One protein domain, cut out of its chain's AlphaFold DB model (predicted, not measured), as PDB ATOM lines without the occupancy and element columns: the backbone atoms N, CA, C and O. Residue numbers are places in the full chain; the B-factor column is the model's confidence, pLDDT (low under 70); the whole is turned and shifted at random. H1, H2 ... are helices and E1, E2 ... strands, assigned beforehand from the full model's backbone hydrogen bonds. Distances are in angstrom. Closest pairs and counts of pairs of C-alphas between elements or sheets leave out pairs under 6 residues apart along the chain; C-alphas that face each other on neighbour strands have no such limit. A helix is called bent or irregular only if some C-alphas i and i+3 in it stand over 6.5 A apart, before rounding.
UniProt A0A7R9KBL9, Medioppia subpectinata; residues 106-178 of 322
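What this domain is: This is residues 106 to 178 of the 322 residues of a protein of Medioppia subpectinata (UniProt A0A7R9KBL9). A small, strongly twisted sheet of four strands has a helix, H2, that follows directly on edge strand E4 and stands up from the sheet, while a shorter helix, H1, only grazes it. A long loop, residues 147 to 163, joins E3 to E4, and the ends of the longest axis are made by the first printed residues and by the end of H2. The printed part has 73 residues, with named elements in the order E1, E2, H1, E3, E4, H2; the mixed sheet runs E2, E1, E3, E4. The class is mixed, helices and strands, and the whole is compact, with a radius of gyration of the C-alphas of 12.5 A and spans of 41 by 30 by 21 A.

Where its parts are: E1 is residues 113 to 119, 18.7 A long, beginning at C-alpha 113 (256.000, 267.026, 300.754). E2 is residues 122 to 128, 18.6 A. H1 is residues 131 to 137, 11.0 A, and is irregular: C-alphas 133 and 136 are 7.5 A apart. E3 is residues 143 to 146, 9.9 A, and E4 is residues 164 to 167, 10.3 A. H2 is residues 168 to 177, 14.4 A, ending at C-alpha 177 (238.377, 267.976, 320.323).

How they stand to each other: E1 and E2 are a hairpin, antiparallel at 154 degrees, with N 115 and O 126 2.8 A apart. E1 and E3 are antiparallel at 161 degrees, with N 116 and O 145 at 2.8 A. E3 and E4 are parallel at 17 degrees, with N 144 and O 164 at 2.9 A. E2, H1 and E3 form a split strand-helix-strand unit, two strands running the same way with E1 between them in the sheet, and its crossover is right-handed. H1 is on the sheet but only grazes it, with residues 131 to 134. H2 is on the sheet and lies over E4, its height over the sheet 9.1 A, and stands up from the sheet at 55 degrees. The sheet E2, E1, E3, E4 and H2 form two layers, a sheet with a helix on one face of it. The closest C-alphas of E3 and H2 are those of Tyr 146 and Leu 168, 5.8 A apart. H1 and H2 are apart. In H2 every O i to N i+4 pair is within hydrogen-bond range; in H1 0 of 3 are, with 2 of 4 O i to N i+3 pairs.

The domain as a whole: The two C-alphas farthest apart are those of Ile 107 and Asn 177, 41.5 A. The printed part has no cut, and the link E3 to E4 is long. The mean pLDDT of the printed part is 73.6, and 26 residues are under 70: residues 106 to 114, 116, 120 to 122, 126 to 129 and 149 to 157.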
ATOM      1  N   ASP A 106     263.158 264.876 293.068       51.94
ATOM      2  CA  ASP A 106     262.901 264.711 291.642       51.94
ATOM      3  C   ASP A 106     263.962 265.468 290.811       51.94
ATOM      4  O   ASP A 106     264.695 266.312 291.334       51.94
ATOM      5  N   ILE A 107     264.027 265.190 289.507       56.38
ATOM      6  CA  ILE A 107     264.965 265.756 288.515       56.38
ATOM      7  C   ILE A 107     264.958 267.296 288.540       56.38
ATOM      8  O   ILE A 107     265.963 267.936 288.240       56.38
ATOM      9  N   ASN A 108     263.838 267.892 288.955       55.81
ATOM     10  CA  ASN A 108     263.654 269.336 289.070       55.81
ATOM     11  C   ASN A 108     264.119 269.931 290.421       55.81
ATOM     12  O   ASN A 108     263.874 271.106 290.677       55.81
ATOM     13  N   GLU A 109     264.731 269.135 291.306       55.94
ATOM     14  CA  GLU A 109     265.051 269.459 292.712       55.94
ATOM     15  C   GLU A 109     263.836 269.656 293.636       55.94
ATOM     16  O   GLU A 109     263.944 270.246 294.714       55.94
ATOM     17  N   TRP A 110     262.669 269.140 293.247       52.34
ATOM     18  CA  TRP A 110     261.474 269.179 294.086       52.34
ATOM     19  C   TRP A 110     261.546 268.014 295.066       52.34
ATOM     20  O   TRP A 110     261.799 266.876 294.677       52.34
ATOM     21  N   TYR A 111     261.321 268.297 296.344       56.78
ATOM     22  CA  TYR A 111     261.105 267.268 297.354       56.78
ATOM     23  C   TYR A 111     259.601 266.999 297.442       56.78
ATOM     24  O   TYR A 111     258.797 267.934 297.381       56.78
ATOM     25  N   TYR A 112     259.210 265.738 297.595       53.72
ATOM     26  CA  TYR A 112     257.818 265.367 297.822       53.72
ATOM     27  C   TYR A 112     257.437 265.667 299.280       53.72
ATOM     28  O   TYR A 112     257.721 264.874 300.173       53.72
ATOM     29  N   SER A 113     256.787 266.804 299.531       58.12
ATOM     30  CA  SER A 113     256.000 267.026 300.754       58.12
ATOM     31  C   SER A 113     254.526 266.847 300.404       58.12
ATOM     32  O   SER A 113     254.033 267.445 299.449       58.12
ATOM     33  N   GLY A 114     253.837 265.965 301.128       65.25
ATOM     34  CA  GLY A 114     252.419 265.696 300.908       65.25
ATOM     35  C   GLY A 114     251.551 266.819 301.469       65.25
ATOM     36  O   GLY A 114     251.614 267.116 302.665       65.25
ATOM     37  N   PHE A 115     250.725 267.412 300.612       70.31
ATOM     38  CA  PHE A 115     249.710 268.401 300.954       70.31
ATOM     39  C   PHE A 115     248.325 267.860 300.634       70.31
ATOM     40  O   PHE A 115     248.039 267.469 299.505       70.31
ATOM     41  N   LEU A 116     247.431 267.907 301.609       69.56
ATOM     42  CA  LEU A 116     246.004 267.742 301.403       69.56
ATOM     43  C   LEU A 116     245.387 269.130 301.223       69.56
ATOM     44  O   LEU A 116     245.395 269.971 302.120       69.56
ATOM     45  N   ILE A 117     244.875 269.371 300.028       72.62
ATOM     46  CA  ILE A 117     244.263 270.620 299.590       72.62
ATOM     47  C   ILE A 117     242.749 270.453 299.711       72.62
ATOM     48  O   ILE A 117     242.186 269.535 299.114       72.62
ATOM     49  N   SER A 118     242.086 271.330 300.467       75.56
ATOM     50  CA  SER A 118     240.625 271.342 300.599       75.56
ATOM     51  C   SER A 118     240.010 272.482 299.783       75.56
ATOM     52  O   SER A 118     240.256 273.667 300.043       75.56
ATOM     53  N   LEU A 119     239.198 272.113 298.790       72.31
ATOM     54  CA  LEU A 119     238.497 273.001 297.863       72.31
ATOM     55  C   LEU A 119     236.988 272.901 298.091       72.31
ATOM     56  O   LEU A 119     236.368 272.017 297.515       72.31
ATOM     57  N   ASN A 120     236.394 273.804 298.879       65.75
ATOM     58  CA  ASN A 120     234.957 273.875 299.219       65.75
ATOM     59  C   ASN A 120     234.331 272.577 299.788       65.75
ATOM     60  O   ASN A 120     233.875 272.612 300.923       65.75
ATOM     61  N   HIS A 121     234.338 271.465 299.046       64.31
ATOM     62  CA  HIS A 121     233.856 270.126 299.405       64.31
ATOM     63  C   HIS A 121     234.693 268.977 298.790       64.31
ATOM     64  O   HIS A 121     234.360 267.807 298.956       64.31
ATOM     65  N   SER A 122     235.783 269.277 298.076       66.25
ATOM     66  CA  SER A 122     236.671 268.283 297.463       66.25
ATOM     67  C   SER A 122     238.055 268.315 298.098       66.25
ATOM     68  O   SER A 122     238.569 269.381 298.440       66.25
ATOM     69  N   PHE A 123     238.677 267.146 298.210       71.31
ATOM     70  CA  PHE A 123     240.061 267.019 298.645       71.31
ATOM     71  C   PHE A 123     240.942 266.629 297.465       71.31
ATOM     72  O   PHE A 123     240.600 265.751 296.677       71.31
ATOM     73  N   SER A 124     242.081 267.293 297.340       71.75
ATOM     74  CA  SER A 124     243.121 266.955 296.375       71.75
ATOM     75  C   SER A 124     244.420 266.715 297.125       71.75
ATOM     76  O   SER A 124     244.852 267.551 297.911       71.75
ATOM     77  N   LEU A 125     245.041 265.562 296.898       70.56
ATOM     78  CA  LEU A 125     246.380 265.290 297.402       70.56
ATOM     79  C   LEU A 125     247.384 265.803 296.370       70.56
ATOM     80  O   LEU A 125     247.396 265.347 295.227       70.56
ATOM     81  N   CYS A 126     248.205 266.762 296.771       69.94
ATOM     82  CA  CYS A 126     249.268 267.333 295.960       69.94
ATOM     83  C   CYS A 126     250.610 267.051 296.629       69.94
ATOM     84  O   CYS A 126     250.743 267.189 297.843       69.94
ATOM     85  N   PHE A 127     251.614 266.684 295.841       66.44
ATOM     86  CA  PHE A 127     252.981 266.560 296.324       66.44
ATOM     87  C   PHE A 127     253.827 267.661 295.700       66.44
ATOM     88  O   PHE A 127     253.966 267.742 294.484       66.44
ATOM     89  N   THR A 128     254.376 268.530 296.535       66.06
ATOM     90  CA  THR A 128     255.215 269.663 296.118       66.06
ATOM     91  C   THR A 128     256.152 270.020 297.266       66.06
ATOM     92  O   THR A 128     255.996 269.493 298.356       66.06
ATOM     93  N   SER A 129     257.140 270.881 297.049       65.88
ATOM     94  CA  SER A 129     257.942 271.501 298.121       65.88
ATOM     95  C   SER A 129     257.682 273.001 298.256       65.88
ATOM     96  O   SER A 129     258.204 273.634 299.167       65.88
ATOM     97  N   LYS A 130     256.880 273.569 297.349       72.06
ATOM     98  CA  LYS A 130     256.584 275.001 297.265       72.06
ATOM     99  C   LYS A 130     255.102 275.201 296.931       72.06
ATOM    100  O   LYS A 130     254.758 275.468 295.774       72.06
ATOM    101  N   PRO A 131     254.198 274.988 297.900       73.44
ATOM    102  CA  PRO A 131     252.762 275.138 297.690       73.44
ATOM    103  C   PRO A 131     252.364 276.545 297.224       73.44
ATOM    104  O   PRO A 131     251.408 276.684 296.467       73.44
ATOM    105  N   ALA A 132     253.121 277.582 297.604       76.19
ATOM    106  CA  ALA A 132     252.841 278.953 297.187       76.19
ATOM    107  C   ALA A 132     252.863 279.162 295.659       76.19
ATOM    108  O   ALA A 132     252.128 280.006 295.146       76.19
ATOM    109  N   CYS A 133     253.655 278.376 294.917       76.25
ATOM    110  CA  CYS A 133     253.874 278.570 293.481       76.25
ATOM    111  C   CYS A 133     252.601 278.454 292.637       76.25
ATOM    112  O   CYS A 133     252.485 279.146 291.633       76.25
ATOM    113  N   PHE A 134     251.659 277.593 293.021       78.44
ATOM    114  CA  PHE A 134     250.463 277.295 292.226       78.44
ATOM    115  C   PHE A 134     249.177 277.850 292.842       78.44
ATOM    116  O   PHE A 134     248.102 277.598 292.311       78.44
ATOM    117  N   LEU A 135     249.248 278.636 293.927       80.25
ATOM    118  CA  LEU A 135     248.052 279.230 294.550       80.25
ATOM    119  C   LEU A 135     247.208 280.033 293.549       80.25
ATOM    120  O   LEU A 135     245.984 280.044 293.639       80.25
ATOM    121  N   HIS A 136     247.860 280.658 292.566       82.69
ATOM    122  CA  HIS A 136     247.207 281.400 291.491       82.69
ATOM    123  C   HIS A 136     246.392 280.511 290.531       82.69
ATOM    124  O   HIS A 136     245.434 280.988 289.927       82.69
ATOM    125  N   GLU A 137     246.732 279.225 290.414       83.56
ATOM    126  CA  GLU A 137     246.014 278.242 289.593       83.56
ATOM    127  C   GLU A 137     244.791 277.656 290.324       83.56
ATOM    128  O   GLU A 137     243.891 277.104 289.692       83.56
ATOM    129  N   VAL A 138     244.725 277.804 291.655       82.56
ATOM    130  CA  VAL A 138     243.654 277.267 292.516       82.56
ATOM    131  C   VAL A 138     242.963 278.371 293.335       82.56
ATOM    132  O   VAL A 138     242.983 278.348 294.565       82.56
ATOM    133  N   PRO A 139     242.264 279.324 292.689       81.31
ATOM    134  CA  PRO A 139     241.692 280.498 293.363       81.31
ATOM    135  C   PRO A 139     240.613 280.167 294.409       81.31
ATOM    136  O   PRO A 139     240.327 280.980 295.282       81.31
ATOM    137  N   ASN A 140     240.015 278.972 294.344       83.50
ATOM    138  CA  ASN A 140     238.978 278.512 295.277       83.50
ATOM    139  C   ASN A 140     239.539 277.773 296.507       83.50
ATOM    140  O   ASN A 140     238.784 277.136 297.248       83.50
ATOM    141  N   LEU A 141     240.857 277.800 296.706       85.06
ATOM    142  CA  LEU A 141     241.515 277.106 297.801       85.06
ATOM    143  C   LEU A 141     241.231 277.760 299.155       85.06
ATOM    144  O   LEU A 141     241.516 278.935 299.363       85.06
ATOM    145  N   LYS A 142     240.688 276.969 300.090       85.88
ATOM    146  CA  LYS A 142     240.334 277.418 301.447       85.88
ATOM    147  C   LYS A 142     241.284 276.923 302.524       85.88
ATOM    148  O   LYS A 142     241.508 277.626 303.510       85.88
ATOM    149  N   SER A 143     241.823 275.715 302.369       86.81
ATOM    150  CA  SER A 143     242.738 275.157 303.358       86.81
ATOM    151  C   SER A 143     243.815 274.280 302.741       86.81
ATOM    152  O   SER A 143     243.545 273.488 301.836       86.81
ATOM    153  N   ILE A 144     245.022 274.402 303.288       85.81
ATOM    154  CA  ILE A 144     246.146 273.502 303.064       85.81
ATOM    155  C   ILE A 144     246.428 272.755 304.363       85.81
ATOM    156  O   ILE A 144     246.623 273.364 305.416       85.81
ATOM    157  N   VAL A 145     246.504 271.435 304.270       85.12
ATOM    158  CA  VAL A 145     246.975 270.570 305.345       85.12
ATOM    159  C   VAL A 145     248.270 269.922 304.883       85.12
ATOM    160  O   VAL A 145     248.291 269.295 303.830       85.12
ATOM    161  N   TYR A 146     249.357 270.075 305.633       80.94
ATOM    162  CA  TYR A 146     250.657 269.507 305.263       80.94
ATOM    163  C   TYR A 146     251.117 268.460 306.275       80.94
ATOM    164  O   TYR A 146     250.857 268.564 307.474       80.94
ATOM    165  N   ILE A 147     251.825 267.443 305.796       77.31
ATOM    166  CA  ILE A 147     252.413 266.419 306.661       77.31
ATOM    167  C   ILE A 147     253.823 266.880 307.040       77.31
ATOM    168  O   ILE A 147     254.669 267.071 306.165       77.31
ATOM    169  N   LYS A 148     254.078 267.093 308.339       70.69
ATOM    170  CA  LYS A 148     255.425 267.421 308.830       70.69
ATOM    171  C   LYS A 148     256.357 266.250 308.533       70.69
ATOM    172  O   LYS A 148     256.065 265.121 308.918       70.69
ATOM    173  N   ASN A 149     257.497 266.522 307.908       65.31
ATOM    174  CA  ASN A 149     258.593 265.561 307.892       65.31
ATOM    175  C   ASN A 149     259.436 265.727 309.170       65.31
ATOM    176  O   ASN A 149     259.499 266.822 309.725       65.31
ATOM    177  N   THR A 150     260.122 264.664 309.595       53.97
ATOM    178  CA  THR A 150     261.017 264.525 310.771       53.97
ATOM    179  C   THR A 150     262.082 265.623 310.979       53.97
ATOM    180  O   THR A 150     262.841 265.559 311.942       53.97
ATOM    181  N   LYS A 151     262.164 266.644 310.118       52.91
ATOM    182  CA  LYS A 151     263.103 267.773 310.209       52.91
ATOM    183  C   LYS A 151     262.428 269.145 310.333       52.91
ATOM    184  O   LYS A 151     262.889 270.065 309.668       52.91
ATOM    185  N   ASP A 152     261.363 269.280 311.130       50.25
ATOM    186  CA  ASP A 152     260.768 270.575 311.538       50.25
ATOM    187  C   ASP A 152     260.785 271.657 310.440       50.25
ATOM    188  O   ASP A 152     261.175 272.809 310.645       50.25
ATOM    189  N   GLN A 153     260.386 271.281 309.222       55.72
ATOM    190  CA  GLN A 153     260.230 272.243 308.144       55.72
ATOM    191  C   GLN A 153     258.892 272.934 308.366       55.72
ATOM    192  O   GLN A 153     257.839 272.466 307.939       55.72
ATOM    193  N   THR A 154     258.939 274.048 309.091       57.09
ATOM    194  CA  THR A 154     257.910 275.073 308.959       57.09
ATOM    195  C   THR A 154     257.898 275.522 307.501       57.09
ATOM    196  O   THR A 154     258.952 275.702 306.887       57.09
ATOM    197  N   LEU A 155     256.705 275.632 306.914       65.50
ATOM    198  CA  LEU A 155     256.563 276.177 305.569       65.50
ATOM    199  C   LEU A 155     257.160 277.590 305.582       65.50
ATOM    200  O   LEU A 155     256.689 278.447 306.321       65.50
ATOM    201  N   SER A 156     258.214 277.817 304.796       59.88
ATOM    202  CA  SER A 156     258.873 279.125 304.682       59.88
ATOM    203  C   SER A 156     258.073 280.130 303.847       59.88
ATOM    204  O   SER A 156     258.475 281.281 303.709       59.88
ATOM    205  N   ASP A 157     256.979 279.673 303.240       68.12
ATOM    206  CA  ASP A 157     256.154 280.438 302.318       68.12
ATOM    207  C   ASP A 157     255.216 281.399 303.067       68.12
ATOM    208  O   ASP A 157     254.581 281.036 304.058       68.12
ATOM    209  N   SER A 158     255.075 282.621 302.549       71.75
ATOM    210  CA  SER A 158     254.000 283.533 302.948       71.75
ATOM    211  C   SER A 158     252.703 283.129 302.248       71.75
ATOM    212  O   SER A 158     252.637 283.146 301.016       71.75
ATOM    213  N   PHE A 159     251.669 282.796 303.018       82.25
ATOM    214  CA  PHE A 159     250.346 282.467 302.490       82.25
ATOM    215  C   PHE A 159     249.382 283.653 302.629       82.25
ATOM    216  O   PHE A 159     249.546 284.455 303.548       82.25
ATOM    217  N   PRO A 160     248.373 283.772 301.748       82.69
ATOM    218  CA  PRO A 160     247.309 284.758 301.906       82.69
ATOM    219  C   PRO A 160     246.564 284.602 303.241       82.69
ATOM    220  O   PRO A 160     246.282 283.478 303.655       82.69
ATOM    221  N   ASP A 161     246.165 285.712 303.869       82.25
ATOM    222  CA  ASP A 161     245.479 285.710 305.178       82.25
ATOM    223  C   ASP A 161     244.146 284.937 305.176       82.25
ATOM    224  O   ASP A 161     243.680 284.460 306.210       82.25
ATOM    225  N   ASN A 162     243.512 284.797 304.010       84.69
ATOM    226  CA  ASN A 162     242.259 284.063 303.836       84.69
ATOM    227  C   ASN A 162     242.441 282.538 303.703       84.69
ATOM    228  O   ASN A 162     241.448 281.830 303.527       84.69
ATOM    229  N   LEU A 163     243.677 282.029 303.758       86.50
ATOM    230  CA  LEU A 163     243.998 280.616 303.584       86.50
ATOM    231  C   LEU A 163     244.339 279.942 304.922       86.50
ATOM    232  O   LEU A 163     245.300 280.305 305.594       86.50
ATOM    233  N   SER A 164     243.595 278.894 305.290       87.62
ATOM    234  CA  SER A 164     243.882 278.113 306.505       87.62
ATOM    235  C   SER A 164     244.986 277.086 306.251       87.62
ATOM    236  O   SER A 164     244.743 276.076 305.587       87.62
ATOM    237  N   VAL A 165     246.172 277.291 306.824       86.25
ATOM    238  CA  VAL A 165     247.310 276.364 306.715       86.25
ATOM    239  C   VAL A 165     247.555 275.671 308.055       86.25
ATOM    240  O   VAL A 165     247.814 276.334 309.056       86.25
ATOM    241  N   LYS A 166     247.462 274.337 308.089       86.06
ATOM    242  CA  LYS A 166     247.648 273.526 309.307       86.06
ATOM    243  C   LYS A 166     248.520 272.305 309.033       86.06
ATOM    244  O   LYS A 166     248.488 271.764 307.930       86.06
ATOM    245  N   SER A 167     249.282 271.838 310.018       85.38
ATOM    246  CA  SER A 167     249.882 270.503 309.919       85.38
ATOM    247  C   SER A 167     248.813 269.418 310.096       85.38
ATOM    248  O   SER A 167     247.760 269.666 310.686       85.38
ATOM    249  N   LEU A 168     249.086 268.201 309.618       84.06
ATOM    250  CA  LEU A 168     248.217 267.046 309.857       84.06
ATOM    251  C   LEU A 168     248.013 266.803 311.361       84.06
ATOM    252  O   LEU A 168     246.888 266.624 311.794       84.06
ATOM    253  N   GLU A 169     249.075 266.913 312.157       84.56
ATOM    254  CA  GLU A 169     249.025 266.824 313.625       84.56
ATOM    255  C   GLU A 169     248.059 267.856 314.238       84.56
ATOM    256  O   GLU A 169     247.176 267.506 315.015       84.56
ATOM    257  N   GLN A 170     248.141 269.126 313.824       87.12
ATOM    258  CA  GLN A 170     247.208 270.161 314.284       87.12
ATOM    259  C   GLN A 170     245.768 269.867 313.850       87.12
ATOM    260  O   GLN A 170     244.820 270.196 314.564       87.12
ATOM    261  N   LEU A 171     245.579 269.283 312.663       87.25
ATOM    262  CA  LEU A 171     244.262 268.863 312.194       87.25
ATOM    263  C   LEU A 171     243.715 267.700 313.037       87.25
ATOM    264  O   LEU A 171     242.537 267.724 313.391       87.25
ATOM    265  N   GLU A 172     244.551 266.724 313.386       86.88
ATOM    266  CA  GLU A 172     244.205 265.598 314.263       86.88
ATOM    267  C   GLU A 172     243.822 266.079 315.670       86.88
ATOM    268  O   GLU A 172     242.810 265.640 316.223       86.88
ATOM    269  N   GLU A 173     244.561 267.037 316.233       88.69
ATOM    270  CA  GLU A 173     244.226 267.687 317.507       88.69
ATOM    271  C   GLU A 173     242.895 268.444 317.434       88.69
ATOM    272  O   GLU A 173     242.066 268.344 318.345       88.69
ATOM    273  N   CYS A 174     242.656 269.176 316.337       87.00
ATOM    274  CA  CYS A 174     241.371 269.831 316.099       87.00
ATOM    275  C   CYS A 174     240.240 268.794 316.066       87.00
ATOM    276  O   CYS A 174     239.231 268.986 316.738       87.00
ATOM    277  N   GLY A 175     240.421 267.693 315.328       85.31
ATOM    278  CA  GLY A 175     239.425 266.632 315.179       85.31
ATOM    279  C   GLY A 175     239.156 265.858 316.470       85.31
ATOM    280  O   GLY A 175     238.014 265.507 316.742       85.31
ATOM    281  N   THR A 176     240.173 265.648 317.308       83.75
ATOM    282  CA  THR A 176     240.023 264.967 318.608       83.75
ATOM    283  C   THR A 176     239.121 265.753 319.562       83.75
ATOM    284  O   THR A 176     238.364 265.171 320.340       83.75
ATOM    285  N   ASN A 177     239.184 267.083 319.495       82.25
ATOM    286  CA  ASN A 177     238.377 267.976 320.323       82.25
ATOM    287  C   ASN A 177     237.032 268.349 319.676       82.25
ATOM    288  O   ASN A 177     236.191 268.979 320.323       82.25
ATOM    289  N   ASP A 178     236.816 267.962 318.418       81.00
ATOM    290  CA  ASP A 178     235.607 268.271 317.672       81.00
ATOM    291  C   ASP A 178     234.501 267.254 317.976       81.00
ATOM    292  O   ASP A 178     234.613 266.062 317.696       81.00
TER     293      ASP A 178